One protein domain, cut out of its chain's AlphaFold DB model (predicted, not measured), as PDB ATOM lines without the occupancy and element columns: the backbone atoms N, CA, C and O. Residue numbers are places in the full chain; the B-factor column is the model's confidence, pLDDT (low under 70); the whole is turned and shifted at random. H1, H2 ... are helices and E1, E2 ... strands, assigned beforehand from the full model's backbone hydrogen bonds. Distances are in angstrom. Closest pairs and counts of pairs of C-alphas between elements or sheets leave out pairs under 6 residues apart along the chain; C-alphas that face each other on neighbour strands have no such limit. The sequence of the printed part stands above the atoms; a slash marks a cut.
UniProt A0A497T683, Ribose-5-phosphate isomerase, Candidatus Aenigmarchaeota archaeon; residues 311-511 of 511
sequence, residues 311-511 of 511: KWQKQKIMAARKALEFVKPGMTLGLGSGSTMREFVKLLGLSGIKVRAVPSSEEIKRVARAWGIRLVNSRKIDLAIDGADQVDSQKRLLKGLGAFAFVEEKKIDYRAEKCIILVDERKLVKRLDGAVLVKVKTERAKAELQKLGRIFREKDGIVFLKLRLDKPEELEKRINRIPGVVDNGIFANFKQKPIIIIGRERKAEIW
ATOM      1  N   LYS A 311     -25.410 -13.302 -32.302       82.12
ATOM      2  CA  LYS A 311     -25.462 -13.530 -30.849       82.12
ATOM      3  C   LYS A 311     -25.238 -12.247 -30.046       82.12
ATOM      4  O   LYS A 311     -25.877 -12.051 -29.020       82.12
ATOM      5  N   TRP A 312     -24.408 -11.332 -30.541       85.94
ATOM      6  CA  TRP A 312     -24.163 -10.054 -29.884       85.94
ATOM      7  C   TRP A 312     -25.337  -9.096 -30.035       85.94
ATOM      8  O   TRP A 312     -25.667  -8.390 -29.086       85.94
ATOM      9  N   GLN A 313     -26.008  -9.102 -31.190       86.19
ATOM     10  CA  GLN A 313     -27.271  -8.374 -31.324       86.19
ATOM     11  C   GLN A 313     -28.347  -8.936 -30.399       86.19
ATOM     12  O   GLN A 313     -29.042  -8.154 -29.756       86.19
ATOM     13  N   LYS A 314     -28.430 -10.262 -30.238       83.31
ATOM     14  CA  LYS A 314     -29.343 -10.883 -29.267       83.31
ATOM     15  C   LYS A 314     -29.069 -10.396 -27.847       83.31
ATOM     16  O   LYS A 314     -29.982  -9.899 -27.197       83.31
ATOM     17  N   GLN A 315     -27.813 -10.445 -27.400       89.06
ATOM     18  CA  GLN A 315     -27.434  -9.967 -26.067       89.06
ATOM     19  C   GLN A 315     -27.821  -8.496 -25.849       89.06
ATOM     20  O   GLN A 315     -28.407  -8.156 -24.824       89.06
ATOM     21  N   LYS A 316     -27.588  -7.626 -26.836       90.69
ATOM     22  CA  LYS A 316     -27.994  -6.214 -26.752       90.69
ATOM     23  C   LYS A 316     -29.504  -6.033 -26.643       90.69
ATOM     24  O   LYS A 316     -29.950  -5.262 -25.798       90.69
ATOM     25  N   ILE A 317     -30.282  -6.752 -27.453       88.75
ATOM     26  CA  ILE A 317     -31.752  -6.730 -27.390       88.75
ATOM     27  C   ILE A 317     -32.230  -7.218 -26.018       88.75
ATOM     28  O   ILE A 317     -33.129  -6.618 -25.436       88.75
ATOM     29  N   MET A 318     -31.607  -8.257 -25.460       88.62
ATOM     30  CA  MET A 318     -31.948  -8.782 -24.134       88.62
ATOM     31  C   MET A 318     -31.647  -7.775 -23.021       88.62
ATOM     32  O   MET A 318     -32.503  -7.542 -22.167       88.62
ATOM     33  N   ALA A 319     -30.476  -7.132 -23.054       93.44
ATOM     34  CA  ALA A 319     -30.132  -6.071 -22.112       93.44
ATOM     35  C   ALA A 319     -31.114  -4.894 -22.214       93.44
ATOM     36  O   ALA A 319     -31.663  -4.443 -21.212       93.44
ATOM     37  N   ALA A 320     -31.403  -4.447 -23.438       93.06
ATOM     38  CA  ALA A 320     -32.357  -3.381 -23.709       93.06
ATOM     39  C   ALA A 320     -33.780  -3.719 -23.226       93.06
ATOM     40  O   ALA A 320     -34.439  -2.893 -22.598       93.06
ATOM     41  N   ARG A 321     -34.244  -4.952 -23.457       90.50
ATOM     42  CA  ARG A 321     -35.554  -5.431 -22.998       90.50
ATOM     43  C   ARG A 321     -35.635  -5.466 -21.475       90.50
ATOM     44  O   ARG A 321     -36.645  -5.049 -20.923       90.50
ATOM     45  N   LYS A 322     -34.567  -5.892 -20.794       93.19
ATOM     46  CA  LYS A 322     -34.503  -5.874 -19.328       93.19
ATOM     47  C   LYS A 322     -34.483  -4.449 -18.771       93.19
ATOM     48  O   LYS A 322     -35.127  -4.182 -17.763       93.19
ATOM     49  N   ALA A 323     -33.807  -3.521 -19.445       95.69
ATOM     50  CA  ALA A 323     -33.800  -2.106 -19.073       95.69
ATOM     51  C   ALA A 323     -35.187  -1.459 -19.165       95.69
ATOM     52  O   ALA A 323     -35.516  -0.588 -18.363       95.69
ATOM     53  N   LEU A 324     -36.018  -1.905 -20.112       94.19
ATOM     54  CA  LEU A 324     -37.378  -1.404 -20.289       94.19
ATOM     55  C   LEU A 324     -38.262  -1.638 -19.052       94.19
ATOM     56  O   LEU A 324     -39.145  -0.829 -18.788       94.19
ATOM     57  N   GLU A 325     -37.988  -2.674 -18.250       93.94
ATOM     58  CA  GLU A 325     -38.699  -2.943 -16.986       93.94
ATOM     59  C   GLU A 325     -38.523  -1.821 -15.946       93.94
ATOM     60  O   GLU A 325     -39.336  -1.684 -15.035       93.94
ATOM     61  N   PHE A 326     -37.486  -0.987 -16.085       96.75
ATOM     62  CA  PHE A 326     -37.236   0.160 -15.208       96.75
ATOM     63  C   PHE A 326     -37.938   1.442 -15.673       96.75
ATOM     64  O   PHE A 326     -37.942   2.436 -14.943       96.75
ATOM     65  N   VAL A 327     -38.524   1.443 -16.873       97.38
ATOM     66  CA  VAL A 327     -39.144   2.626 -17.471       97.38
ATOM     67  C   VAL A 327     -40.603   2.726 -17.047       97.38
ATOM     68  O   VAL A 327     -41.403   1.824 -17.288       97.38
ATOM     69  N   LYS A 328     -40.975   3.871 -16.470       96.56
ATOM     70  CA  LYS A 328     -42.358   4.186 -16.093       96.56
ATOM     71  C   LYS A 328     -42.933   5.293 -16.984       96.56
ATOM     72  O   LYS A 328     -42.185   6.179 -17.415       96.56
ATOM     73  N   PRO A 329     -44.254   5.293 -17.245       96.94
ATOM     74  CA  PRO A 329     -44.913   6.402 -17.928       96.94
ATOM     75  C   PRO A 329     -44.606   7.756 -17.266       96.94
ATOM     76  O   PRO A 329     -44.563   7.862 -16.043       96.94
ATOM     77  N   GLY A 330     -44.388   8.793 -18.075       96.25
ATOM     78  CA  GLY A 330     -44.118  10.165 -17.621       96.25
ATOM     79  C   GLY A 330     -42.648  10.486 -17.316       96.25
ATOM     80  O   GLY A 330     -42.295  11.670 -17.235       96.25
ATOM     81  N   MET A 331     -41.779   9.470 -17.222       98.00
ATOM     82  CA  MET A 331     -40.344   9.665 -17.002       98.00
ATOM     83  C   MET A 331     -39.690  10.505 -18.106       98.00
ATOM     84  O   MET A 331     -40.077  10.472 -19.280       98.00
ATOM     85  N   THR A 332     -38.662  11.248 -17.713       98.38
ATOM     86  CA  THR A 332     -37.691  11.904 -18.581       98.38
ATOM     87  C   THR A 332     -36.434  11.050 -18.629       98.38
ATOM     88  O   THR A 332     -35.675  10.989 -17.662       98.38
ATOM     89  N   LEU A 333     -36.227  10.388 -19.762       98.44
ATOM     90  CA  LEU A 333     -35.101   9.497 -19.986       98.44
ATOM     91  C   LEU A 333     -33.910  10.252 -20.574       98.44
ATOM     92  O   LEU A 333     -34.059  11.017 -21.527       98.44
ATOM     93  N   GLY A 334     -32.723  10.002 -20.043       98.12
ATOM     94  CA  GLY A 334     -31.466  10.301 -20.712       98.12
ATOM     95  C   GLY A 334     -31.133   9.155 -21.654       98.12
ATOM     96  O   GLY A 334     -31.074   8.013 -21.206       98.12
ATOM     97  N   LEU A 335     -30.966   9.432 -22.946       97.31
ATOM     98  CA  LEU A 335     -30.649   8.404 -23.934       97.31
ATOM     99  C   LEU A 335     -29.216   8.572 -24.412       97.31
ATOM    100  O   LEU A 335     -28.889   9.566 -25.061       97.31
ATOM    101  N   GLY A 336     -28.406   7.564 -24.116       94.62
ATOM    102  CA  GLY A 336     -27.057   7.396 -24.617       94.62
ATOM    103  C   GLY A 336     -26.934   7.199 -26.126       94.62
ATOM    104  O   GLY A 336     -27.906   7.322 -26.876       94.62
ATOM    105  N   SER A 337     -25.735   6.829 -26.582       90.38
ATOM    106  CA  SER A 337     -25.463   6.592 -28.006       90.38
ATOM    107  C   SER A 337     -25.049   5.149 -28.323       90.38
ATOM    108  O   SER A 337     -24.927   4.281 -27.458       90.38
ATOM    109  N   GLY A 338     -24.873   4.864 -29.614       88.44
ATOM    110  CA  GLY A 338     -24.374   3.580 -30.091       88.44
ATOM    111  C   GLY A 338     -25.440   2.497 -30.272       88.44
ATOM    112  O   GLY A 338     -26.634   2.675 -30.035       88.44
ATOM    113  N   SER A 339     -24.981   1.338 -30.751       86.81
ATOM    114  CA  SER A 339     -25.872   0.282 -31.260       86.81
ATOM    115  C   SER A 339     -26.842  -0.298 -30.230       86.81
ATOM    116  O   SER A 339     -28.000  -0.513 -30.564       86.81
ATOM    117  N   THR A 340     -26.416  -0.506 -28.982       90.38
ATOM    118  CA  THR A 340     -27.295  -1.036 -27.926       90.38
ATOM    119  C   THR A 340     -28.422  -0.058 -27.596       90.38
ATOM    120  O   THR A 340     -29.565  -0.467 -27.407       90.38
ATOM    121  N   MET A 341     -28.123   1.245 -27.604       93.75
ATOM    122  CA  MET A 341     -29.119   2.284 -27.359       93.75
ATOM    123  C   MET A 341     -30.144   2.401 -28.477       93.75
ATOM    124  O   MET A 341     -31.317   2.639 -28.197       93.75
ATOM    125  N   ARG A 342     -29.750   2.162 -29.734       91.19
ATOM    126  CA  ARG A 342     -30.716   2.090 -30.840       91.19
ATOM    127  C   ARG A 342     -31.721   0.960 -30.634       91.19
ATOM    128  O   ARG A 342     -32.913   1.201 -30.798       91.19
ATOM    129  N   GLU A 343     -31.277  -0.221 -30.194       89.75
ATOM    130  CA  GLU A 343     -32.195  -1.327 -29.866       89.75
ATOM    131  C   GLU A 343     -33.139  -0.970 -28.714       89.75
ATOM    132  O   GLU A 343     -34.345  -1.203 -28.803       89.75
ATOM    133  N   PHE A 344     -32.621  -0.338 -27.658       94.69
ATOM    134  CA  PHE A 344     -33.451   0.133 -26.550       94.69
ATOM    135  C   PHE A 344     -34.530   1.119 -27.006       94.69
ATOM    136  O   PHE A 344     -35.699   0.957 -26.659       94.69
ATOM    137  N   VAL A 345     -34.168   2.100 -27.832       94.69
ATOM    138  CA  VAL A 345     -35.111   3.099 -28.344       94.69
ATOM    139  C   VAL A 345     -36.197   2.473 -29.223       94.69
ATOM    140  O   VAL A 345     -37.362   2.846 -29.080       94.69
ATOM    141  N   LYS A 346     -35.859   1.495 -30.075       89.69
ATOM    142  CA  LYS A 346     -36.863   0.735 -30.841       89.69
ATOM    143  C   LYS A 346     -37.858   0.043 -29.914       89.69
ATOM    144  O   LYS A 346     -39.065   0.193 -30.080       89.69
ATOM    145  N   LEU A 347     -37.353  -0.713 -28.933       90.12
ATOM    146  CA  LEU A 347     -38.190  -1.461 -27.990       90.12
ATOM    147  C   LEU A 347     -39.075  -0.523 -27.168       90.12
ATOM    148  O   LEU A 347     -40.254  -0.809 -26.966       90.12
ATOM    149  N   LEU A 348     -38.537   0.624 -26.755       93.44
ATOM    150  CA  LEU A 348     -39.287   1.668 -26.072       93.44
ATOM    151  C   LEU A 348     -40.415   2.221 -26.956       93.44
ATOM    152  O   LEU A 348     -41.555   2.292 -26.498       93.44
ATOM    153  N   GLY A 349     -40.142   2.536 -28.223       89.81
ATOM    154  CA  GLY A 349     -41.165   2.961 -29.183       89.81
ATOM    155  C   GLY A 349     -42.274   1.924 -29.373       89.81
ATOM    156  O   GLY A 349     -43.458   2.245 -29.262       89.81
ATOM    157  N   LEU A 350     -41.889   0.661 -29.580       85.38
ATOM    158  CA  LEU A 350     -42.807  -0.472 -29.747       85.38
ATOM    159  C   LEU A 350     -43.641  -0.764 -28.492       85.38
ATOM    160  O   LEU A 350     -44.785  -1.198 -28.603       85.38
ATOM    161  N   SER A 351     -43.097  -0.507 -27.300       88.25
ATOM    162  CA  SER A 351     -43.810  -0.709 -26.032       88.25
ATOM    163  C   SER A 351     -45.004   0.234 -25.853       88.25
ATOM    164  O   SER A 351     -45.927  -0.060 -25.094       88.25
ATOM    165  N   GLY A 352     -44.980   1.391 -26.525       88.19
ATOM    166  CA  GLY A 352     -45.982   2.441 -26.374       88.19
ATOM    167  C   GLY A 352     -45.926   3.201 -25.043       88.19
ATOM    168  O   GLY A 352     -46.782   4.065 -24.824       88.19
ATOM    169  N   ILE A 353     -44.947   2.924 -24.168       91.75
ATOM    170  CA  ILE A 353     -44.759   3.651 -22.906       91.75
ATOM    171  C   ILE A 353     -44.457   5.118 -23.226       91.75
ATOM    172  O   ILE A 353     -43.512   5.453 -23.940       91.75
ATOM    173  N   LYS A 354     -45.288   6.021 -22.702       95.19
ATOM    174  CA  LYS A 354     -45.152   7.457 -22.954       95.19
ATOM    175  C   LYS A 354     -44.090   8.055 -22.040       95.19
ATOM    176  O   LYS A 354     -44.298   8.156 -20.835       95.19
ATOM    177  N   VAL A 355     -42.983   8.490 -22.633       97.25
ATOM    178  CA  VAL A 355     -41.863   9.148 -21.948       97.25
ATOM    179  C   VAL A 355     -41.423  10.404 -22.697       97.25
ATOM    180  O   VAL A 355     -41.808  10.639 -23.846       97.25
ATOM    181  N   ARG A 356     -40.596  11.211 -22.034       97.50
ATOM    182  CA  ARG A 356     -39.805  12.285 -22.645       97.50
ATOM    183  C   ARG A 356     -38.351  11.829 -22.725       97.50
ATOM    184  O   ARG A 356     -37.919  11.081 -21.858       97.50
ATOM    185  N   ALA A 357     -37.592  12.287 -23.715       97.56
ATOM    186  CA  ALA A 357     -36.195  11.891 -23.878       97.56
ATOM    187  C   ALA A 357     -35.245  13.078 -24.095       97.56
ATOM    188  O   ALA A 357     -35.558  14.005 -24.845       97.56
ATOM    189  N   VAL A 358     -34.067  13.001 -23.474       97.75
ATOM    190  CA  VAL A 358     -32.907  13.878 -23.673       97.75
ATOM    191  C   VAL A 358     -31.807  13.044 -24.354       97.75
ATOM    192  O   VAL A 358     -31.170  12.233 -23.683       97.75
ATOM    193  N   PRO A 359     -31.617  13.166 -25.681       96.25
ATOM    194  CA  PRO A 359     -30.648  12.369 -26.435       96.25
ATOM    195  C   PRO A 359     -29.216  12.920 -26.333       96.25
ATOM    196  O   PRO A 359     -29.028  14.132 -26.407       96.25
ATOM    197  N   SER A 360     -28.210  12.041 -26.258       94.38
ATOM    198  CA  SER A 360     -26.784  12.415 -26.236       94.38
ATOM    199  C   SER A 360     -26.178  12.660 -27.625       94.38
ATOM    200  O   SER A 360     -25.099  13.237 -27.739       94.38
ATOM    201  N   SER A 361     -26.849  12.235 -28.701       92.38
ATOM    202  CA  SER A 361     -26.337  12.358 -30.070       92.38
ATOM    203  C   SER A 361     -27.428  12.643 -31.106       92.38
ATOM    204  O   SER A 361     -28.609  12.345 -30.914       92.38
ATOM    205  N   GLU A 362     -27.036  13.196 -32.257       90.00
ATOM    206  CA  GLU A 362     -27.966  13.415 -33.376       90.00
ATOM    207  C   GLU A 362     -28.454  12.088 -33.983       90.00
ATOM    208  O   GLU A 362     -29.554  12.022 -34.523       90.00
ATOM    209  N   GLU A 363     -27.671  11.014 -33.863       88.31
ATOM    210  CA  GLU A 363     -28.081   9.676 -34.290       88.31
ATOM    211  C   GLU A 363     -29.248   9.160 -33.437       88.31
ATOM    212  O   GLU A 363     -30.310   8.847 -33.975       88.31
ATOM    213  N   ILE A 364     -29.103   9.138 -32.105       92.56
ATOM    214  CA  ILE A 364     -30.159   8.612 -31.228       92.56
ATOM    215  C   ILE A 364     -31.416   9.490 -31.271       92.56
ATOM    216  O   ILE A 364     -32.535   8.989 -31.196       92.56
ATOM    217  N   LYS A 365     -31.247  10.797 -31.493       94.06
ATOM    218  CA  LYS A 365     -32.336  11.752 -31.714       94.06
ATOM    219  C   LYS A 365     -33.199  11.393 -32.928       94.06
ATOM    220  O   LYS A 365     -34.423  11.497 -32.849       94.06
ATOM    221  N   ARG A 366     -32.587  10.975 -34.045       91.00
ATOM    222  CA  ARG A 366     -33.314  10.531 -35.251       91.00
ATOM    223  C   ARG A 366     -34.083   9.251 -34.989       91.00
ATOM    224  O   ARG A 366     -35.284   9.224 -35.235       91.00
ATOM    225  N   VAL A 367     -33.419   8.249 -34.411       91.50
ATOM    226  CA  VAL A 367     -34.050   6.966 -34.075       91.50
ATOM    227  C   VAL A 367     -35.236   7.193 -33.130       91.50
ATOM    228  O   VAL A 367     -36.338   6.734 -33.402       91.50
ATOM    229  N   ALA A 368     -35.068   7.996 -32.077       94.56
ATOM    230  CA  ALA A 368     -36.145   8.318 -31.145       94.56
ATOM    231  C   ALA A 368     -37.339   9.015 -31.825       94.56
ATOM    232  O   ALA A 368     -38.488   8.666 -31.553       94.56
ATOM    233  N   ARG A 369     -37.089   9.953 -32.750       93.75
ATOM    234  CA  ARG A 369     -38.147  10.603 -33.545       93.75
ATOM    235  C   ARG A 369     -38.862   9.631 -34.474       93.75
ATOM    236  O   ARG A 369     -40.085   9.681 -34.549       93.75
ATOM    237  N   ALA A 370     -38.118   8.757 -35.151       89.50
ATOM    238  CA  ALA A 370     -38.683   7.746 -36.041       89.50
ATOM    239  C   ALA A 370     -39.663   6.822 -35.296       89.50
ATOM    240  O   ALA A 370     -40.693   6.434 -35.842       89.50
ATOM    241  N   TRP A 371     -39.388   6.574 -34.014       91.00
ATOM    242  CA  TRP A 371     -40.220   5.790 -33.101       91.00
ATOM    243  C   TRP A 371     -41.239   6.609 -32.290       91.00
ATOM    244  O   TRP A 371     -41.864   6.087 -31.368       91.00
ATOM    245  N   GLY A 372     -41.441   7.888 -32.623       91.88
ATOM    246  CA  GLY A 372     -42.471   8.734 -32.012       91.88
ATOM    247  C   GLY A 372     -42.209   9.125 -30.552       91.88
ATOM    248  O   GLY A 372     -43.145   9.478 -29.831       91.88
ATOM    249  N   ILE A 373     -40.956   9.065 -30.093       95.62
ATOM    250  CA  ILE A 373     -40.572   9.458 -28.734       95.62
ATOM    251  C   ILE A 373     -40.423  10.981 -28.663       95.62
ATOM    252  O   ILE A 373     -39.707  11.599 -29.456       95.62
ATOM    253  N   ARG A 374     -41.082  11.603 -27.678       96.69
ATOM    254  CA  ARG A 374     -41.041  13.057 -27.476       96.69
ATOM    255  C   ARG A 374     -39.676  13.487 -26.945       96.69
ATOM    256  O   ARG A 374     -39.301  13.142 -25.827       96.69
ATOM    257  N   LEU A 375     -38.973  14.309 -27.712       97.50
ATOM    258  CA  LEU A 375     -37.698  14.892 -27.299       97.50
ATOM    259  C   LEU A 375     -37.901  16.185 -26.508       97.50
ATOM    260  O   LEU A 375     -38.776  16.984 -26.842       97.50
ATOM    261  N   VAL A 376     -37.083  16.400 -25.478       96.62
ATOM    262  CA  VAL A 376     -37.117  17.599 -24.629       96.62
ATOM    263  C   VAL A 376     -35.707  18.076 -24.292       96.62
ATOM    264  O   VAL A 376     -34.761  17.292 -24.281       96.62
ATOM    265  N   ASN A 377     -35.574  19.358 -23.957       92.75
ATOM    266  CA  ASN A 377     -34.382  19.897 -23.309       92.75
ATOM    267  C   ASN A 377     -34.690  20.103 -21.818       92.75
ATOM    268  O   ASN A 377     -35.149  21.166 -21.412       92.75
ATOM    269  N   SER A 378     -34.532  19.045 -21.019       90.31
ATOM    270  CA  SER A 378     -34.825  19.062 -19.580       90.31
ATOM    271  C   SER A 378     -33.537  19.055 -18.762       90.31
ATOM    272  O   SER A 378     -32.572  18.372 -19.112       90.31
ATOM    273  N   ARG A 379     -33.536  19.780 -17.636       88.38
ATOM    274  CA  ARG A 379     -32.483  19.664 -16.612       88.38
ATOM    275  C   ARG A 379     -32.665  18.425 -15.737       88.38
ATOM    276  O   ARG A 379     -31.669  17.829 -15.340       88.38
ATOM    277  N   LYS A 380     -33.912  18.024 -15.476       93.69
ATOM    278  CA  LYS A 380     -34.244  16.818 -14.712       93.69
ATOM    279  C   LYS A 380     -34.189  15.588 -15.620       93.69
ATOM    280  O   LYS A 380     -34.830  15.596 -16.675       93.69
ATOM    281  N   ILE A 381     -33.447  14.562 -15.206       97.25
ATOM    282  CA  ILE A 381     -33.398  13.243 -15.848       97.25
ATOM    283  C   ILE A 381     -33.698  12.197 -14.772       97.25
ATOM    284  O   ILE A 381     -32.901  12.018 -13.856       97.25
ATOM    285  N   ASP A 382     -34.838  11.519 -14.893       98.00
ATOM    286  CA  ASP A 382     -35.270  10.507 -13.920       98.00
ATOM    287  C   ASP A 382     -34.450   9.210 -14.083       98.00
ATOM    288  O   ASP A 382     -34.104   8.544 -13.112       98.00
ATOM    289  N   LEU A 383     -34.095   8.853 -15.324       98.12
ATOM    290  CA  LEU A 383     -33.325   7.646 -15.634       98.12
ATOM    291  C   LEU A 383     -32.454   7.856 -16.878       98.12
ATOM    292  O   LEU A 383     -32.983   8.102 -17.960       98.12
ATOM    293  N   ALA A 384     -31.134   7.737 -16.748       98.00
ATOM    294  CA  ALA A 384     -30.224   7.600 -17.884       98.00
ATOM    295  C   ALA A 384     -30.085   6.125 -18.267       98.00
ATOM    296  O   ALA A 384     -29.941   5.259 -17.401       98.00
ATOM    297  N   ILE A 385     -30.135   5.848 -19.566       98.12
ATOM    298  CA  ILE A 385     -29.841   4.541 -20.141       98.12
ATOM    299  C   ILE A 385     -28.802   4.773 -21.229       98.12
ATOM    300  O   ILE A 385     -29.038   5.557 -22.151       98.12
ATOM    301  N   ASP A 386     -27.662   4.105 -21.114       97.12
ATOM    302  CA  ASP A 386     -26.551   4.247 -22.052       97.12
ATOM    303  C   ASP A 386     -25.843   2.903 -22.291       97.12
ATOM    304  O   ASP A 386     -26.111   1.915 -21.615       97.12
ATOM    305  N   GLY A 387     -24.948   2.837 -23.273       95.31
ATOM    306  CA  GLY A 387     -23.985   1.759 -23.448       95.31
ATOM    307  C   GLY A 387     -22.595   2.120 -22.919       95.31
ATOM    308  O   GLY A 387     -22.338   3.232 -22.446       95.31
ATOM    309  N   ALA A 388     -21.674   1.162 -23.027       95.38
ATOM    310  CA  ALA A 388     -20.257   1.374 -22.754       95.38
ATOM    311  C   ALA A 388     -19.352   0.594 -23.717       95.38
ATOM    312  O   ALA A 388     -19.752  -0.428 -24.286       95.38
ATOM    313  N   ASP A 389     -18.116   1.072 -23.893       95.25
ATOM    314  CA  ASP A 389     -17.097   0.363 -24.672       95.25
ATOM    315  C   ASP A 389     -16.384  -0.699 -23.846       95.25
ATOM    316  O   ASP A 389     -16.063  -1.761 -24.384       95.25
ATOM    317  N   GLN A 390     -16.186  -0.425 -22.557       96.81
ATOM    318  CA  GLN A 390     -15.725  -1.374 -21.551       96.81
ATOM    319  C   GLN A 390     -16.379  -1.076 -20.202       96.81
ATOM    320  O   GLN A 390     -16.642   0.087 -19.891       96.81
ATOM    321  N   VAL A 391     -16.595  -2.119 -19.404       97.50
ATOM    322  CA  VAL A 391     -17.053  -2.053 -18.013       97.50
ATOM    323  C   VAL A 391     -16.186  -2.982 -17.182       97.50
ATOM    324  O   VAL A 391     -16.071  -4.166 -17.505       97.50
ATOM    325  N   ASP A 392     -15.570  -2.454 -16.129       96.38
ATOM    326  CA  ASP A 392     -14.743  -3.252 -15.226       96.38
ATOM    327  C   ASP A 392     -15.479  -3.724 -13.967       96.38
ATOM    328  O   ASP A 392     -16.598  -3.293 -13.692       96.38
ATOM    329  N   SER A 393     -14.825  -4.581 -13.172       93.50
ATOM    330  CA  SER A 393     -15.353  -5.168 -11.925       93.50
ATOM    331  C   SER A 393     -15.817  -4.153 -10.874       93.50
ATOM    332  O   SER A 393     -16.585  -4.506  -9.980       93.50
ATOM    333  N   GLN A 394     -15.378  -2.894 -10.954       94.50
ATOM    334  CA  GLN A 394     -15.775  -1.839 -10.022       94.50
ATOM    335  C   GLN A 394     -16.927  -0.975 -10.561       94.50
ATOM    336  O   GLN A 394     -17.356  -0.051  -9.860       94.50
ATOM    337  N   LYS A 395     -17.475  -1.341 -11.734       95.50
ATOM    338  CA  LYS A 395     -18.507  -0.639 -12.516       95.50
ATOM    339  C   LYS A 395     -18.037   0.700 -13.085       95.50
ATOM    340  O   LYS A 395     -18.837   1.617 -13.263       95.50
ATOM    341  N   ARG A 396     -16.736   0.819 -13.363       96.94
ATOM    342  CA  ARG A 396     -16.164   1.961 -14.085       96.94
ATOM    343  C   ARG A 396     -16.231   1.684 -15.571       96.94
ATOM    344  O   ARG A 396     -16.131   0.529 -15.989       96.94
ATOM    345  N   LEU A 397     -16.395   2.738 -16.360       97.19
ATOM    346  CA  LEU A 397     -16.614   2.617 -17.794       97.19
ATOM    347  C   LEU A 397     -15.524   3.339 -18.578       97.19
ATOM    348  O   LEU A 397     -15.056   4.412 -18.194       97.19
ATOM    349  N   LEU A 398     -15.194   2.767 -19.731       96.31
ATOM    350  CA  LEU A 398     -14.568   3.492 -20.827       96.31
ATOM    351  C   LEU A 398     -15.610   3.662 -21.933       96.31
ATOM    352  O   LEU A 398     -16.307   2.704 -22.284       96.31
ATOM    353  N   LYS A 399     -15.740   4.884 -22.449       94.50
ATOM    354  CA  LYS A 399     -16.753   5.281 -23.432       94.50
ATOM    355  C   LYS A 399     -16.178   6.247 -24.464       94.50
ATOM    356  O   LYS A 399     -15.251   7.006 -24.186       94.50
ATOM    357  N   GLY A 400     -16.780   6.255 -25.648       85.19
ATOM    358  CA  GLY A 400     -16.564   7.265 -26.683       85.19
ATOM    359  C   GLY A 400     -16.212   6.715 -28.062       85.19
ATOM    360  O   GLY A 400     -16.179   7.492 -29.011       85.19
ATOM    361  N   LEU A 401     -15.997   5.402 -28.209       77.69
ATOM    362  CA  LEU A 401     -15.679   4.768 -29.497       77.69
ATOM    363  C   LEU A 401     -16.905   4.589 -30.408       77.69
ATOM    364  O   LEU A 401     -16.758   4.160 -31.552       77.69
ATOM    365  N   GLY A 402     -18.105   4.896 -29.903       71.31
ATOM    366  CA  GLY A 402     -19.350   4.958 -30.669       71.31
ATOM    367  C   GLY A 402     -19.470   6.252 -31.478       71.31
ATOM    368  O   GLY A 402     -18.661   6.536 -32.354       71.31
ATOM    369  N   ALA A 403     -20.487   7.063 -31.182       70.38
ATOM    370  CA  ALA A 403     -20.771   8.301 -31.914       70.38
ATOM    371  C   ALA A 403     -19.847   9.484 -31.545       70.38
ATOM    372  O   ALA A 403     -20.193  10.631 -31.821       70.38
ATOM    373  N   PHE A 404     -18.717   9.237 -30.867       83.56
ATOM    374  CA  PHE A 404     -17.861  10.275 -30.274       83.56
ATOM    375  C   PHE A 404     -18.620  11.260 -29.356       83.56
ATOM    376  O   PHE A 404     -18.196  12.395 -29.152       83.56
ATOM    377  N   ALA A 405     -19.739  10.811 -28.775       88.19
ATOM    378  CA  ALA A 405     -20.678  11.625 -28.002       88.19
ATOM    379  C   ALA A 405     -20.399  11.630 -26.486       88.19
ATOM    380  O   ALA A 405     -21.217  12.131 -25.718       88.19
ATOM    381  N   PHE A 406     -19.244  11.113 -26.049       93.88
ATOM    382  CA  PHE A 406     -18.925  10.870 -24.634       93.88
ATOM    383  C   PHE A 406     -19.076  12.101 -23.726       93.88
ATOM    384  O   PHE A 406     -19.398  11.958 -22.553       93.88
ATOM    385  N   VAL A 407     -18.884  13.316 -24.253       94.56
ATOM    386  CA  VAL A 407     -19.102  14.562 -23.496       94.56
ATOM    387  C   VAL A 407     -20.582  14.737 -23.134       94.56
ATOM    388  O   VAL A 407     -20.915  15.033 -21.990       94.56
ATOM    389  N   GLU A 408     -21.483  14.560 -24.101       94.69
ATOM    390  CA  GLU A 408     -22.926  14.700 -23.871       94.69
ATOM    391  C   GLU A 408     -23.492  13.499 -23.109       94.69
ATOM    392  O   GLU A 408     -24.328  13.677 -22.225       94.69
ATOM    393  N   GLU A 409     -22.982  12.295 -23.383       95.25
ATOM    394  CA  GLU A 409     -23.272  11.092 -22.594       95.25
ATOM    395  C   GLU A 409     -22.944  11.321 -21.117       95.25
ATOM    396  O   GLU A 409     -23.810  11.130 -20.270       95.25
ATOM    397  N   LYS A 410     -21.749  11.837 -20.785       95.31
ATOM    398  CA  LYS A 410     -21.369  12.072 -19.384       95.31
ATOM    399  C   LYS A 410     -22.266  13.084 -18.689       95.31
ATOM    400  O   LYS A 410     -22.677  12.859 -17.551       95.31
ATOM    401  N   LYS A 411     -22.631  14.173 -19.373       94.44
ATOM    402  CA  LYS A 411     -23.580  15.165 -18.838       94.44
ATOM    403  C   LYS A 411     -24.936  14.548 -18.506       94.44
ATOM    404  O   LYS A 411     -25.555  14.956 -17.526       94.44
ATOM    405  N   ILE A 412     -25.413  13.616 -19.328       95.62
ATOM    406  CA  ILE A 412     -26.676  12.908 -19.109       95.62
ATOM    407  C   ILE A 412     -26.526  11.903 -17.961       95.62
ATOM    408  O   ILE A 412     -27.275  11.979 -16.985       95.62
ATOM    409  N   ASP A 413     -25.526  11.029 -18.051       95.94
ATOM    410  CA  ASP A 413     -25.287   9.914 -17.136       95.94
ATOM    411  C   ASP A 413     -25.044  10.385 -15.697       95.94
ATOM    412  O   ASP A 413     -25.607   9.827 -14.757       95.94
ATOM    413  N   TYR A 414     -24.235  11.434 -15.502       95.50
ATOM    414  CA  TYR A 414     -23.867  11.926 -14.165       95.50
ATOM    415  C   TYR A 414     -24.944  12.812 -13.527       95.50
ATOM    416  O   TYR A 414     -24.903  13.075 -12.321       95.50
ATOM    417  N   ARG A 415     -25.886  13.313 -14.332       93.69
ATOM    418  CA  ARG A 415     -26.978  14.179 -13.871       93.69
ATOM    419  C   ARG A 415     -28.245  13.401 -13.533       93.69
ATOM    420  O   ARG A 415     -29.072  13.923 -12.790       93.69
ATOM    421  N   ALA A 416     -28.419  12.211 -14.097       96.31
ATOM    422  CA  ALA A 416     -29.603  11.403 -13.864       96.31
ATOM    423  C   ALA A 416     -29.721  10.943 -12.406       96.31
ATOM    424  O   ALA A 416     -28.718  10.664 -11.752       96.31
ATOM    425  N   GLU A 417     -30.957  10.829 -11.914       95.88
ATOM    426  CA  GLU A 417     -31.235  10.263 -10.584       95.88
ATOM    427  C   GLU A 417     -30.780   8.800 -10.501       95.88
ATOM    428  O   GLU A 417     -30.274   8.350  -9.474       95.88
ATOM    429  N   LYS A 418     -30.920   8.070 -11.611       96.88
ATOM    430  CA  LYS A 418     -30.470   6.690 -11.772       96.88
ATOM    431  C   LYS A 418     -29.841   6.499 -13.146       96.88
ATOM    432  O   LYS A 418     -30.325   7.059 -14.127       96.88
ATOM    433  N   CYS A 419     -28.796   5.682 -13.228       97.62
ATOM    434  CA  CYS A 419     -28.127   5.351 -14.484       97.62
ATOM    435  C   CYS A 419     -28.085   3.831 -14.689       97.62
ATOM    436  O   CYS A 419     -27.734   3.084 -13.771       97.62
ATOM    437  N   ILE A 420     -28.470   3.385 -15.885       98.31
ATOM    438  CA  ILE A 420     -28.393   2.001 -16.348       98.31
ATOM    439  C   ILE A 420     -27.440   1.939 -17.541       98.31
ATOM    440  O   ILE A 420     -27.619   2.655 -18.523       98.31
ATOM    441  N   ILE A 421     -26.475   1.027 -17.485       97.94
ATOM    442  CA  ILE A 421     -25.524   0.783 -18.567       97.94
ATOM    443  C   ILE A 421     -25.790  -0.587 -19.183       97.94
ATOM    444  O   ILE A 421     -25.752  -1.609 -18.501       97.94
ATOM    445  N   LEU A 422     -26.057  -0.599 -20.485       97.62
ATOM    446  CA  LEU A 422     -26.382  -1.779 -21.274       97.62
ATOM    447  C   LEU A 422     -25.137  -2.308 -21.977       97.62
ATOM    448  O   LEU A 422     -24.525  -1.612 -22.793       97.62
ATOM    449  N   VAL A 423     -24.797  -3.568 -21.723       95.50
ATOM    450  CA  VAL A 423     -23.615  -4.200 -22.313       95.50
ATOM    451  C   VAL A 423     -23.873  -5.623 -22.784       95.50
ATOM    452  O   VAL A 423     -24.668  -6.356 -22.202       95.50
ATOM    453  N   ASP A 424     -23.171  -6.011 -23.848       93.19
ATOM    454  CA  ASP A 424     -22.962  -7.417 -24.201       93.19
ATOM    455  C   ASP A 424     -21.709  -7.955 -23.493       93.19
ATOM    456  O   ASP A 424     -20.864  -7.179 -23.039       93.19
ATOM    457  N   GLU A 425     -21.573  -9.274 -23.378       91.19
ATOM    458  CA  GLU A 425     -20.545  -9.889 -22.526       91.19
ATOM    459  C   GLU A 425     -19.104  -9.517 -22.911       91.19
ATOM    460  O   GLU A 425     -18.232  -9.478 -22.045       91.19
ATOM    461  N   ARG A 426     -18.848  -9.170 -24.180       92.56
ATOM    462  CA  ARG A 426     -17.509  -8.771 -24.656       92.56
ATOM    463  C   ARG A 426     -17.049  -7.433 -24.087       92.56
ATOM    464  O   ARG A 426     -15.876  -7.091 -24.205       92.56
ATOM    465  N   LYS A 427     -17.979  -6.637 -23.561       94.44
ATOM    466  CA  LYS A 427     -17.703  -5.320 -22.981       94.44
ATOM    467  C   LYS A 427     -17.259  -5.423 -21.526       94.44
ATOM    468  O   LYS A 427     -16.792  -4.431 -20.978       94.44
ATOM    469  N   LEU A 428     -17.379  -6.594 -20.903       95.56
ATOM    470  CA  LEU A 428     -16.886  -6.827 -19.552       95.56
ATOM    471  C   LEU A 428     -15.382  -7.096 -19.591       95.56
ATOM    472  O   LEU A 428     -14.918  -8.009 -20.274       95.56
ATOM    473  N   VAL A 429     -14.621  -6.311 -18.836       96.31
ATOM    474  CA  VAL A 429     -13.164  -6.429 -18.743       96.31
ATOM    475  C   VAL A 429     -12.733  -6.565 -17.289       96.31
ATOM    476  O   VAL A 429     -13.409  -6.110 -16.372       96.31
ATOM    477  N   LYS A 430     -11.573  -7.181 -17.047       93.62
ATOM    478  CA  LYS A 430     -11.007  -7.230 -15.687       93.62
ATOM    479  C   LYS A 430     -10.548  -5.848 -15.221       93.62
ATOM    480  O   LYS A 430     -10.683  -5.518 -14.047       93.62
ATOM    481  N   ARG A 431      -9.977  -5.067 -16.139       94.12
ATOM    482  CA  ARG A 431      -9.497  -3.696 -15.943       94.12
ATOM    483  C   ARG A 431      -9.722  -2.923 -17.235       94.12
ATOM    484  O   ARG A 431      -9.621  -3.519 -18.307       94.12
ATOM    485  N   LEU A 432     -10.022  -1.632 -17.119       95.88
ATOM    486  CA  LEU A 432     -10.123  -0.752 -18.280       95.88
ATOM    487  C   LEU A 432      -8.761  -0.658 -18.979       95.88
ATOM    488  O   LEU A 432      -7.737  -0.507 -18.316       95.88
ATOM    489  N   ASP A 433      -8.758  -0.727 -20.307       93.44
ATOM    490  CA  ASP A 433      -7.555  -0.561 -21.131       93.44
ATOM    491  C   ASP A 433      -7.898   0.071 -22.492       93.44
ATOM    492  O   ASP A 433      -9.054   0.112 -22.916       93.44
ATOM    493  N   GLY A 434      -6.890   0.550 -23.213       90.19
ATOM    494  CA  GLY A 434      -7.019   1.122 -24.546       90.19
ATOM    495  C   GLY A 434      -6.912   2.644 -24.574       90.19
ATOM    496  O   GLY A 434      -6.332   3.280 -23.697       90.19
ATOM    497  N   ALA A 435      -7.403   3.237 -25.662       92.62
ATOM    498  CA  ALA A 435      -7.309   4.675 -25.877       92.62
ATOM    499  C   ALA A 435      -8.423   5.417 -25.132       92.62
ATOM    500  O   ALA A 435      -9.603   5.123 -25.322       92.62
ATOM    501  N   VAL A 436      -8.045   6.432 -24.360       96.25
ATOM    502  CA  VAL A 436      -8.975   7.406 -23.793       96.25
ATOM    503  C   VAL A 436      -9.192   8.512 -24.805       96.25
ATOM    504  O   VAL A 436      -8.248   9.146 -25.275       96.25
ATOM    505  N   LEU A 437     -10.453   8.756 -25.134       96.69
ATOM    506  CA  LEU A 437     -10.830   9.888 -25.964       96.69
ATOM    507  C   LEU A 437     -10.944  11.123 -25.081       96.69
ATOM    508  O   LEU A 437     -11.610  11.087 -24.049       96.69
ATOM    509  N   VAL A 438     -10.296  12.211 -25.479       97.50
ATOM    510  CA  VAL A 438     -10.311  13.474 -24.735       97.50
ATOM    511  C   VAL A 438     -10.711  14.590 -25.682       97.50
ATOM    512  O   VAL A 438     -10.064  14.797 -26.708       97.50
ATOM    513  N   LYS A 439     -11.786  15.313 -25.364       97.25
ATOM    514  CA  LYS A 439     -12.203  16.477 -26.148       97.25
ATOM    515  C   LYS A 439     -11.419  17.681 -25.647       97.25
ATOM    516  O   LYS A 439     -11.494  18.015 -24.468       97.25
ATOM    517  N   VAL A 440     -10.705  18.349 -26.544       97.00
ATOM    518  CA  VAL A 440      -9.889  19.527 -26.231       97.00
ATOM    519  C   VAL A 440     -10.323  20.732 -27.061       97.00
ATOM    520  O   VAL A 440     -10.909  20.589 -28.133       97.00
ATOM    521  N   LYS A 441     -10.033  21.927 -26.547       95.94
ATOM    522  CA  LYS A 441     -10.253  23.215 -27.222       95.94
ATOM    523  C   LYS A 441      -8.960  23.933 -27.596       95.94
ATOM    524  O   LYS A 441      -9.018  24.880 -28.368       95.94
ATOM    525  N   THR A 442      -7.819  23.535 -27.035       94.44
ATOM    526  CA  THR A 442      -6.555  24.270 -27.183       94.44
ATOM    527  C   THR A 442      -5.382  23.329 -27.445       94.44
ATOM    528  O   THR A 442      -5.343  22.212 -26.926       94.44
ATOM    529  N   GLU A 443      -4.388  23.801 -28.202       93.75
ATOM    530  CA  GLU A 443      -3.114  23.088 -28.390       93.75
ATOM    531  C   GLU A 443      -2.365  22.906 -27.066       93.75
ATOM    532  O   GLU A 443      -1.777  21.856 -26.816       93.75
ATOM    533  N   ARG A 444      -2.472  23.882 -26.156       94.88
ATOM    534  CA  ARG A 444      -1.911  23.772 -24.805       94.88
ATOM    535  C   ARG A 444      -2.460  22.556 -24.055       94.88
ATOM    536  O   ARG A 444      -1.685  21.836 -23.435       94.88
ATOM    537  N   ALA A 445      -3.765  22.287 -24.145       95.81
ATOM    538  CA  ALA A 445      -4.352  21.098 -23.530       95.81
ATOM    539  C   ALA A 445      -3.761  19.810 -24.121       95.81
ATOM    540  O   ALA A 445      -3.469  18.875 -23.381       95.81
ATOM    541  N   LYS A 446      -3.531  19.766 -25.440       95.50
ATOM    542  CA  LYS A 446      -2.886  18.616 -26.093       95.50
ATOM    543  C   LYS A 446      -1.461  18.408 -25.591       95.50
ATOM    544  O   LYS A 446      -1.116  17.280 -25.253       95.50
ATOM    545  N   ALA A 447      -0.668  19.475 -25.495       94.62
ATOM    546  CA  ALA A 447       0.697  19.412 -24.978       94.62
ATOM    547  C   ALA A 447       0.740  18.880 -23.532       94.62
ATOM    548  O   ALA A 447       1.575  18.042 -23.206       94.62
ATOM    549  N   GLU A 448      -0.201  19.288 -22.674       96.56
ATOM    550  CA  GLU A 448      -0.318  18.735 -21.317       96.56
ATOM    551  C   GLU A 448      -0.735  17.254 -21.318       96.56
ATOM    552  O   GLU A 448      -0.182  16.456 -20.564       96.56
ATOM    553  N   LEU A 449      -1.661  16.848 -22.195       96.44
ATOM    554  CA  LEU A 449      -2.060  15.441 -22.330       96.44
ATOM    555  C   LEU A 449      -0.907  14.550 -22.815       96.44
ATOM    556  O   LEU A 449      -0.814  13.406 -22.373       96.44
ATOM    557  N   GLN A 450      -0.001  15.060 -23.657       95.44
ATOM    558  CA  GLN A 450       1.195  14.320 -24.090       95.44
ATOM    559  C   GLN A 450       2.131  13.962 -22.929       95.44
ATOM    560  O   GLN A 450       2.837  12.959 -23.003       95.44
ATOM    561  N   LYS A 451       2.097  14.722 -21.826       95.31
ATOM    562  CA  LYS A 451       2.841  14.385 -20.600       95.31
ATOM    563  C   LYS A 451       2.236  13.189 -19.856       95.31
ATOM    564  O   LYS A 451       2.911  12.581 -19.033       95.31
ATOM    565  N   LEU A 452       0.964  12.866 -20.109       94.12
ATOM    566  CA  LEU A 452       0.252  11.744 -19.481       94.12
ATOM    567  C   LEU A 452       0.297  10.460 -20.315       94.12
ATOM    568  O   LEU A 452       0.128   9.370 -19.772       94.12
ATOM    569  N   GLY A 453       0.476  10.576 -21.629       94.50
ATOM    570  CA  GLY A 453       0.468   9.434 -22.531       94.50
ATOM    571  C   GLY A 453       0.684   9.813 -23.989       94.50
ATOM    572  O   GLY A 453       0.835  10.976 -24.352       94.50
ATOM    573  N   ARG A 454       0.672   8.806 -24.861       96.19
ATOM    574  CA  ARG A 454       0.920   8.992 -26.292       96.19
ATOM    575  C   ARG A 454      -0.371   9.324 -27.029       96.19
ATOM    576  O   ARG A 454      -1.271   8.489 -27.121       96.19
ATOM    577  N   ILE A 455      -0.422  10.496 -27.650       95.69
ATOM    578  CA  ILE A 455      -1.434  10.818 -28.660       95.69
ATOM    579  C   ILE A 455      -1.049  10.113 -29.963       95.69
ATOM    580  O   ILE A 455       0.077  10.256 -30.435       95.69
ATOM    581  N   PHE A 456      -1.965   9.344 -30.551       92.69
ATOM    582  CA  PHE A 456      -1.709   8.651 -31.826       92.69
ATOM    583  C   PHE A 456      -2.720   8.984 -32.924       92.69
ATOM    584  O   PHE A 456      -2.538   8.582 -34.071       92.69
ATOM    585  N   ARG A 457      -3.794   9.697 -32.580       90.44
ATOM    586  CA  ARG A 457      -4.807  10.149 -33.528       90.44
ATOM    587  C   ARG A 457      -5.512  11.381 -32.984       90.44
ATOM    588  O   ARG A 457      -5.718  11.503 -31.777       90.44
ATOM    589  N   GLU A 458      -5.935  12.239 -33.897       90.00
ATOM    590  CA  GLU A 458      -6.837  13.347 -33.627       90.00
ATOM    591  C   GLU A 458      -7.944  13.376 -34.686       90.00
ATOM    592  O   GLU A 458      -7.694  13.099 -35.862       90.00
ATOM    593  N   LYS A 459      -9.173  13.675 -34.263       86.69
ATOM    594  CA  LYS A 459     -10.308  13.925 -35.156       86.69
ATOM    595  C   LYS A 459     -11.246  14.935 -34.501       86.69
ATOM    596  O   LYS A 459     -11.669  14.716 -33.374       86.69
ATOM    597  N   ASP A 460     -11.552  16.034 -35.185       87.56
ATOM    598  CA  ASP A 460     -12.529  17.042 -34.747       87.56
ATOM    599  C   ASP A 460     -12.300  17.559 -33.311       87.56
ATOM    600  O   ASP A 460     -13.228  17.664 -32.506       87.56
ATOM    601  N   GLY A 461     -11.044  17.840 -32.941       91.38
ATOM    602  CA  GLY A 461     -10.668  18.267 -31.585       91.38
ATOM    603  C   GLY A 461     -10.816  17.178 -30.512       91.38
ATOM    604  O   GLY A 461     -10.819  17.482 -29.320       91.38
ATOM    605  N   ILE A 462     -10.987  15.916 -30.912       95.25
ATOM    606  CA  ILE A 462     -10.929  14.743 -30.042       95.25
ATOM    607  C   ILE A 462      -9.577  14.080 -30.228       95.25
ATOM    608  O   ILE A 462      -9.192  13.685 -31.331       95.25
ATOM    609  N   VAL A 463      -8.878  13.933 -29.117       95.12
ATOM    610  CA  VAL A 463      -7.558  13.338 -29.030       95.12
ATOM    611  C   VAL A 463      -7.703  11.892 -28.577       95.12
ATOM    612  O   VAL A 463      -8.397  11.615 -27.601       95.12
ATOM    613  N   PHE A 464      -7.038  10.970 -29.266       95.38
ATOM    614  CA  PHE A 464      -6.958   9.569 -28.863       95.38
ATOM    615  C   PHE A 464      -5.667   9.378 -28.075       95.38
ATOM    616  O   PHE A 464      -4.577   9.275 -28.649       95.38
ATOM    617  N   LEU A 465      -5.802   9.374 -26.753       96.06
ATOM    618  CA  LEU A 465      -4.698   9.307 -25.812       96.06
ATOM    619  C   LEU A 465      -4.508   7.865 -25.339       96.06
ATOM    620  O   LEU A 465      -5.377   7.291 -24.685       96.06
ATOM    621  N   LYS A 466      -3.362   7.268 -25.660       95.50
ATOM    622  CA  LYS A 466      -2.959   5.964 -25.132       95.50
ATOM    623  C   LYS A 466      -2.147   6.166 -23.857       95.50
ATOM    624  O   LYS A 466      -1.048   6.719 -23.907       95.50
ATOM    625  N   LEU A 467      -2.678   5.695 -22.735       94.25
ATOM    626  CA  LEU A 467      -2.035   5.732 -21.424       94.25
ATOM    627  C   LEU A 467      -2.447   4.519 -20.590       94.25
ATOM    628  O   LEU A 467      -3.391   3.818 -20.944       94.25
ATOM    629  N   ARG A 468      -1.750   4.287 -19.474       93.31
ATOM    630  CA  ARG A 468      -2.188   3.298 -18.485       93.31
ATOM    631  C   ARG A 468      -3.383   3.842 -17.709       93.31
ATOM    632  O   ARG A 468      -3.353   4.977 -17.238       93.31
ATOM    633  N   LEU A 469      -4.418   3.019 -17.572       92.94
ATOM    634  CA  LEU A 469      -5.651   3.336 -16.848       92.94
ATOM    635  C   LEU A 469      -5.587   2.852 -15.391       92.94
ATOM    636  O   LEU A 469      -6.524   2.248 -14.869       92.94
ATOM    637  N   ASP A 470      -4.460   3.120 -14.733       88.75
ATOM    638  CA  ASP A 470      -4.298   2.851 -13.308       88.75
ATOM    639  C   ASP A 470      -5.105   3.895 -12.518       88.75
ATOM    640  O   ASP A 470      -4.970   5.096 -12.751       88.75
ATOM    641  N   LYS A 471      -5.971   3.436 -11.606       94.31
ATOM    642  CA  LYS A 471      -6.902   4.276 -10.824       94.31
ATOM    643  C   LYS A 471      -7.748   5.246 -11.683       94.31
ATOM    644  O   LYS A 471      -7.577   6.469 -11.601       94.31
ATOM    645  N   PRO A 472      -8.695   4.729 -12.490       96.44
ATOM    646  CA  PRO A 472      -9.503   5.537 -13.410       96.44
ATOM    647  C   PRO A 472     -10.201   6.749 -12.769       96.44
ATOM    648  O   PRO A 472     -10.347   7.782 -13.417       96.44
ATOM    649  N   GLU A 473     -10.590   6.662 -11.497       96.69
ATOM    650  CA  GLU A 473     -11.220   7.745 -10.739       96.69
ATOM    651  C   GLU A 473     -10.316   8.980 -10.592       96.69
ATOM    652  O   GLU A 473     -10.772  10.112 -10.792       96.69
ATOM    653  N   GLU A 474      -9.044   8.771 -10.238       97.19
ATOM    654  CA  GLU A 474      -8.043   9.836 -10.106       97.19
ATOM    655  C   GLU A 474      -7.701  10.408 -11.485       97.19
ATOM    656  O   GLU A 474      -7.603  11.626 -11.660       97.19
ATOM    657  N   LEU A 475      -7.574   9.528 -12.479       96.50
ATOM    658  CA  LEU A 475      -7.210   9.907 -13.834       96.50
ATOM    659  C   LEU A 475      -8.292  10.750 -14.518       96.50
ATOM    660  O   LEU A 475      -7.969  11.771 -15.125       96.50
ATOM    661  N   GLU A 476      -9.569  10.380 -14.373       97.19
ATOM    662  CA  GLU A 476     -10.694  11.163 -14.891       97.19
ATOM    663  C   GLU A 476     -10.658  12.599 -14.344       97.19
ATOM    664  O   GLU A 476     -10.752  13.561 -15.110       97.19
ATOM    665  N   LYS A 477     -10.457  12.755 -13.027       97.06
ATOM    666  CA  LYS A 477     -10.342  14.065 -12.367       97.06
ATOM    667  C   LYS A 477      -9.118  14.838 -12.846       97.06
ATOM    668  O   LYS A 477      -9.216  16.037 -13.100       97.06
ATOM    669  N   ARG A 478      -7.967  14.170 -12.964       97.00
ATOM    670  CA  ARG A 478      -6.710  14.787 -13.403       97.00
ATOM    671  C   ARG A 478      -6.823  15.329 -14.822       97.00
ATOM    672  O   ARG A 478      -6.454  16.477 -15.045       97.00
ATOM    673  N   ILE A 479      -7.364  14.541 -15.752       97.00
ATOM    674  CA  ILE A 479      -7.568  14.961 -17.143       97.00
ATOM    675  C   ILE A 479      -8.534  16.150 -17.202       97.00
ATOM    676  O   ILE A 479      -8.230  17.147 -17.852       97.00
ATOM    677  N   ASN A 480      -9.650  16.093 -16.470       96.69
ATOM    678  CA  ASN A 480     -10.650  17.166 -16.471       96.69
ATOM    679  C   ASN A 480     -10.170  18.479 -15.827       96.69
ATOM    680  O   ASN A 480     -10.773  19.521 -16.064       96.69
ATOM    681  N   ARG A 481      -9.086  18.462 -15.040       97.38
ATOM    682  CA  ARG A 481      -8.468  19.673 -14.473       97.38
ATOM    683  C   ARG A 481      -7.518  20.392 -15.433       97.38
ATOM    684  O   ARG A 481      -7.124  21.516 -15.137       97.38
ATOM    685  N   ILE A 482      -7.131  19.775 -16.551       97.75
ATOM    686  CA  ILE A 482      -6.226  20.399 -17.524       97.75
ATOM    687  C   ILE A 482      -6.965  21.547 -18.235       97.75
ATOM    688  O   ILE A 482      -7.972  21.297 -18.905       97.75
ATOM    689  N   PRO A 483      -6.477  22.802 -18.162       96.81
ATOM    690  CA  PRO A 483      -7.111  23.922 -18.851       96.81
ATOM    691  C   PRO A 483      -7.208  23.688 -20.363       96.81
ATOM    692  O   PRO A 483      -6.211  23.425 -21.033       96.81
ATOM    693  N   GLY A 484      -8.421  23.803 -20.906       95.69
ATOM    694  CA  GLY A 484      -8.709  23.552 -22.321       95.69
ATOM    695  C   GLY A 484      -9.168  22.125 -22.639       95.69
ATOM    696  O   GLY A 484      -9.587  21.884 -23.773       95.69
ATOM    697  N   VAL A 485      -9.163  21.202 -21.670       97.56
ATOM    698  CA  VAL A 485      -9.930  19.948 -21.761       97.56
ATOM    699  C   VAL A 485     -11.410  20.246 -21.510       97.56
ATOM    700  O   VAL A 485     -11.760  21.015 -20.619       97.56
ATOM    701  N   VAL A 486     -12.284  19.661 -22.330       96.94
ATOM    702  CA  VAL A 486     -13.744  19.744 -22.172       96.94
ATOM    703  C   VAL A 486     -14.247  18.593 -21.312       96.94
ATOM    704  O   VAL A 486     -14.944  18.829 -20.334       96.94
ATOM    705  N   ASP A 487     -13.911  17.362 -21.701       96.75
ATOM    706  CA  ASP A 487     -14.169  16.138 -20.941       96.75
ATOM    707  C   ASP A 487     -13.367  14.976 -21.552       96.75
ATOM    708  O   ASP A 487     -12.688  15.133 -22.577       96.75
ATOM    709  N   ASN A 488     -13.489  13.790 -20.962       96.56
ATOM    710  CA  ASN A 488     -12.838  12.570 -21.416       96.56
ATOM    711  C   ASN A 488     -13.739  11.325 -21.328       96.56
ATOM    712  O   ASN A 488     -14.760  11.311 -20.645       96.56
ATOM    713  N   GLY A 489     -13.333  10.263 -22.018       96.38
ATOM    714  CA  GLY A 489     -14.060   9.002 -22.130       96.38
ATOM    715  C   GLY A 489     -14.019   8.086 -20.901       96.38
ATOM    716  O   GLY A 489     -14.577   6.994 -20.965       96.38
ATOM    717  N   ILE A 490     -13.366   8.468 -19.801       97.75
ATOM    718  CA  ILE A 490     -13.369   7.696 -18.548       97.75
ATOM    719  C   ILE A 490     -14.597   8.098 -17.736       97.75
ATOM    720  O   ILE A 490     -14.793   9.281 -17.482       97.75
ATOM    721  N   PHE A 491     -15.409   7.126 -17.323       97.50
ATOM    722  CA  PHE A 491     -16.583   7.340 -16.479       97.50
ATOM    723  C   PHE A 491     -16.407   6.509 -15.209       97.50
ATOM    724  O   PHE A 491     -16.756   5.326 -15.172       97.50
ATOM    725  N   ALA A 492     -15.803   7.099 -14.184       96.69
ATOM    726  CA  ALA A 492     -15.460   6.403 -12.948       96.69
ATOM    727  C   ALA A 492     -16.019   7.101 -11.696       96.69
ATOM    728  O   ALA A 492     -16.176   6.464 -10.659       96.69
ATOM    729  N   ASN A 493     -16.376   8.385 -11.790       95.69
ATOM    730  CA  ASN A 493     -16.825   9.210 -10.665       95.69
ATOM    731  C   ASN A 493     -18.348   9.462 -10.657       95.69
ATOM    732  O   ASN A 493     -18.799  10.596 -10.490       95.69
ATOM    733  N   PHE A 494     -19.156   8.413 -10.823       93.12
ATOM    734  CA  PHE A 494     -20.612   8.526 -10.676       93.12
ATOM    735  C   PHE A 494     -21.013   8.886  -9.235       93.12
ATOM    736  O   PHE A 494     -20.443   8.356  -8.284       93.12
ATOM    737  N   LYS A 495     -22.054   9.716  -9.065       88.19
ATOM    738  CA  LYS A 495     -22.634  10.011  -7.736       88.19
ATOM    739  C   LYS A 495     -23.201   8.762  -7.060       88.19
ATOM    740  O   LYS A 495     -23.027   8.565  -5.865       88.19
ATOM    741  N   GLN A 496     -23.882   7.932  -7.843       89.56
ATOM    742  CA  GLN A 496     -24.340   6.601  -7.462       89.56
ATOM    743  C   GLN A 496     -23.846   5.631  -8.523       89.56
ATOM    744  O   GLN A 496     -23.944   5.934  -9.714       89.56
ATOM    745  N   LYS A 497     -23.309   4.480  -8.112       92.62
ATOM    746  CA  LYS A 497     -22.815   3.493  -9.077       92.62
ATOM    747  C   LYS A 497     -23.933   3.108 -10.055       92.62
ATOM    748  O   LYS A 497     -25.053   2.854  -9.606       92.62
ATOM    749  N   PRO A 498     -23.643   3.041 -11.365       96.50
ATOM    750  CA  PRO A 498     -24.648   2.653 -12.338       96.50
ATOM    751  C   PRO A 498     -25.076   1.200 -12.118       96.50
ATOM    752  O   PRO A 498     -24.299   0.363 -11.650       96.50
ATOM    753  N   ILE A 499     -26.314   0.894 -12.493       97.69
ATOM    754  CA  ILE A 499     -26.760  -0.488 -12.657       97.69
ATOM    755  C   ILE A 499     -26.234  -0.985 -13.995       97.69
ATOM    756  O   ILE A 499     -26.465  -0.342 -15.018       97.69
ATOM    757  N   ILE A 500     -25.563  -2.132 -14.011       97.88
ATOM    758  CA  ILE A 500     -25.107  -2.732 -15.260       97.88
ATOM    759  C   ILE A 500     -26.105  -3.818 -15.648       97.88
ATOM    760  O   ILE A 500     -26.363  -4.736 -14.878       97.88
ATOM    761  N   ILE A 501     -26.684  -3.722 -16.842       97.62
ATOM    762  CA  ILE A 501     -27.507  -4.792 -17.404       97.62
ATOM    763  C   ILE A 501     -26.699  -5.482 -18.492       97.62
ATOM    764  O   ILE A 501     -26.385  -4.898 -19.533       97.62
ATOM    765  N   ILE A 502     -26.386  -6.746 -18.240       95.81
ATOM    766  CA  ILE A 502     -25.559  -7.576 -19.103       95.81
ATOM    767  C   ILE A 502     -26.472  -8.494 -19.904       95.81
ATOM    768  O   ILE A 502     -27.174  -9.340 -19.352       95.81
ATOM    769  N   GLY A 503     -26.442  -8.361 -21.223       91.69
ATOM    770  CA  GLY A 503     -27.020  -9.353 -22.115       91.69
ATOM    771  C   GLY A 503     -26.158 -10.609 -22.125       91.69
ATOM    772  O   GLY A 503     -25.007 -10.546 -22.547       91.69
ATOM    773  N   ARG A 504     -26.702 -11.748 -21.690       86.00
ATOM    774  CA  ARG A 504     -26.071 -13.070 -21.839       86.00
ATOM    775  C   ARG A 504     -26.813 -13.887 -22.883       86.00
ATOM    776  O   ARG A 504     -27.853 -13.485 -23.383       86.00
ATOM    777  N   GLU A 505     -26.282 -15.063 -23.183       69.38
ATOM    778  CA  GLU A 505     -26.844 -15.994 -24.160       69.38
ATOM    779  C   GLU A 505     -28.311 -16.378 -23.905       69.38
ATOM    780  O   GLU A 505     -29.090 -16.440 -24.852       69.38
ATOM    781  N   ARG A 506     -28.694 -16.610 -22.640       70.38
ATOM    782  CA  ARG A 506     -30.035 -17.114 -22.273       70.38
ATOM    783  C   ARG A 506     -30.884 -16.142 -21.456       70.38
ATOM    784  O   ARG A 506     -32.103 -16.259 -21.439       70.38
ATOM    785  N   LYS A 507     -30.260 -15.184 -20.766       79.19
ATOM    786  CA  LYS A 507     -30.957 -14.189 -19.936       79.19
ATOM    787  C   LYS A 507     -30.195 -12.871 -19.871       79.19
ATOM    788  O   LYS A 507     -28.999 -12.832 -20.132       79.19
ATOM    789  N   ALA A 508     -30.885 -11.798 -19.511       89.12
ATOM    790  CA  ALA A 508     -30.217 -10.585 -19.059       89.12
ATOM    791  C   ALA A 508     -29.930 -10.696 -17.555       89.12
ATOM    792  O   ALA A 508     -30.763 -11.188 -16.793       89.12
ATOM    793  N   GLU A 509     -28.758 -10.240 -17.140       92.00
ATOM    794  CA  GLU A 509     -28.295 -10.226 -15.756       92.00
ATOM    795  C   GLU A 509     -28.195  -8.776 -15.279       92.00
ATOM    796  O   GLU A 509     -27.695  -7.919 -16.008       92.00
ATOM    797  N   ILE A 510     -28.701  -8.495 -14.078       94.31
ATOM    798  CA  ILE A 510     -28.530  -7.195 -13.427       94.31
ATOM    799  C   ILE A 510     -27.342  -7.320 -12.486       94.31
ATOM    800  O   ILE A 510     -27.344  -8.192 -11.618       94.31
ATOM    801  N   TRP A 511     -26.371  -6.433 -12.656       90.75
ATOM    802  CA  TRP A 511     -25.186  -6.339 -11.827       90.75
ATOM    803  C   TRP A 511     -25.110  -5.011 -11.089       90.75
ATOM    804  O   TRP A 511     -25.173  -3.910 -11.699       90.75
TER     805      TRP A 511
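This is residues 311 to 511 of the 511 residues of the protein "Ribose-5-phosphate isomerase" of Candidatus Aenigmarchaeota archaeon (UniProt A0A497T683). Two lobes sit side by side along the longest axis, a larger one built on a six-stranded sheet and a smaller one on a four-stranded sheet, with the helix H4 between the two sheets. In the larger lobe H1, H2 and H3 cover the sheet face opposite H4, and in the smaller lobe H5 and H6 do likewise; residues 425 to 434 lead out to the smaller lobe and 489 to 498 lead back. The 201 printed residues, of mixed class, hold six named helices and ten named strands in the order H1 E1 H2 E2 H3 E3 H4 E4 E5 H5 E6 E7 H6 E8 E9 E10. The larger sheet runs E2 E1 E3 E4 E9 E10 and is mixed; the smaller runs E6 E7 E5 E8, all antiparallel. The whole is compact, with a radius of gyration of the C-alphas of 16.6 A, and spans 50 by 35 by 27 A.

Start at H1, residues 311 to 324, which is on the larger sheet at a height of 5.9 A, over E4, residues 419 to 424, and E9, residues 499 to 503; its closest C-alphas to E9 are Gln 315 and Gly 503, 4.0 A apart. Next come E1, residues 332 to 335, H2, residues 339 to 351, and E2, residues 356 to 359, a strand-helix-strand unit, two parallel neighbour strands with a helix between, its crossover right-handed; N 333 and O 356 are 2.8 A apart. H2 touches H1 at a steep tilt of 49 degrees, closest at the C-alphas of Ala 320 and Phe 344, 4.6 A. H3, residues 362 to 370, touches H2 at a shallow tilt of 21 degrees, closest at the C-alphas of Val 345 and Ala 368, 6.0 A. E3, residues 383 to 387, is parallel to E1, with N 385 and O 334 2.9 A apart. H4, residues 406 to 413, is on the face opposite H1, closing three layers, helices on both faces of a sheet. E4 is parallel to E3, with N 420 and O 384 2.8 A apart, and to E9, with N 501 and O 421 2.8 A apart. The smaller sheet is made of E5, residues 435 to 440, E6, residues 454 to 459, E7, residues 462 to 466, and E8, residues 485 to 488; H5, residues 443 to 450, and H6, residues 472 to 480, are on it, on the same face. E6 and E7 form a hairpin, with N 462 and O 459 2.8 A apart; E5 is antiparallel to E7, with N 438 and O 463 within hydrogen-bond range at 2.9 A, and to E8, with N 486 and O 439 within hydrogen-bond range at 2.8 A. H5 is over E5 at a height of 8.2 A; H4 is over E8 on the opposite face, at 8.6 A. E9 ends in a hairpin with E10, residues 508 to 510, where N 502 and O 509 are 2.8 A apart. In the six helices every O i to N i+4 pair is within hydrogen-bond range.

Find C-alpha 311 at (-25.462, -13.530, -30.849); from there H1 runs 20.0 A to C-alpha 324. H2 measures 18.7 A, E4 16.9 A, and E5 and E6 15.1 A each. E10 ends at C-alpha 510, (-28.530, -7.195, -13.427).

The C-alphas farthest apart, Gly 352 and Lys 451, are 50.6 A from each other. The printed part has no cut and ends at residue 511, the chain's last. The long links are H3 to E3, 12 residues, and E3 to H4, 18 residues. Mean pLDDT of the printed part is 93.4, and residue 505 is under 70.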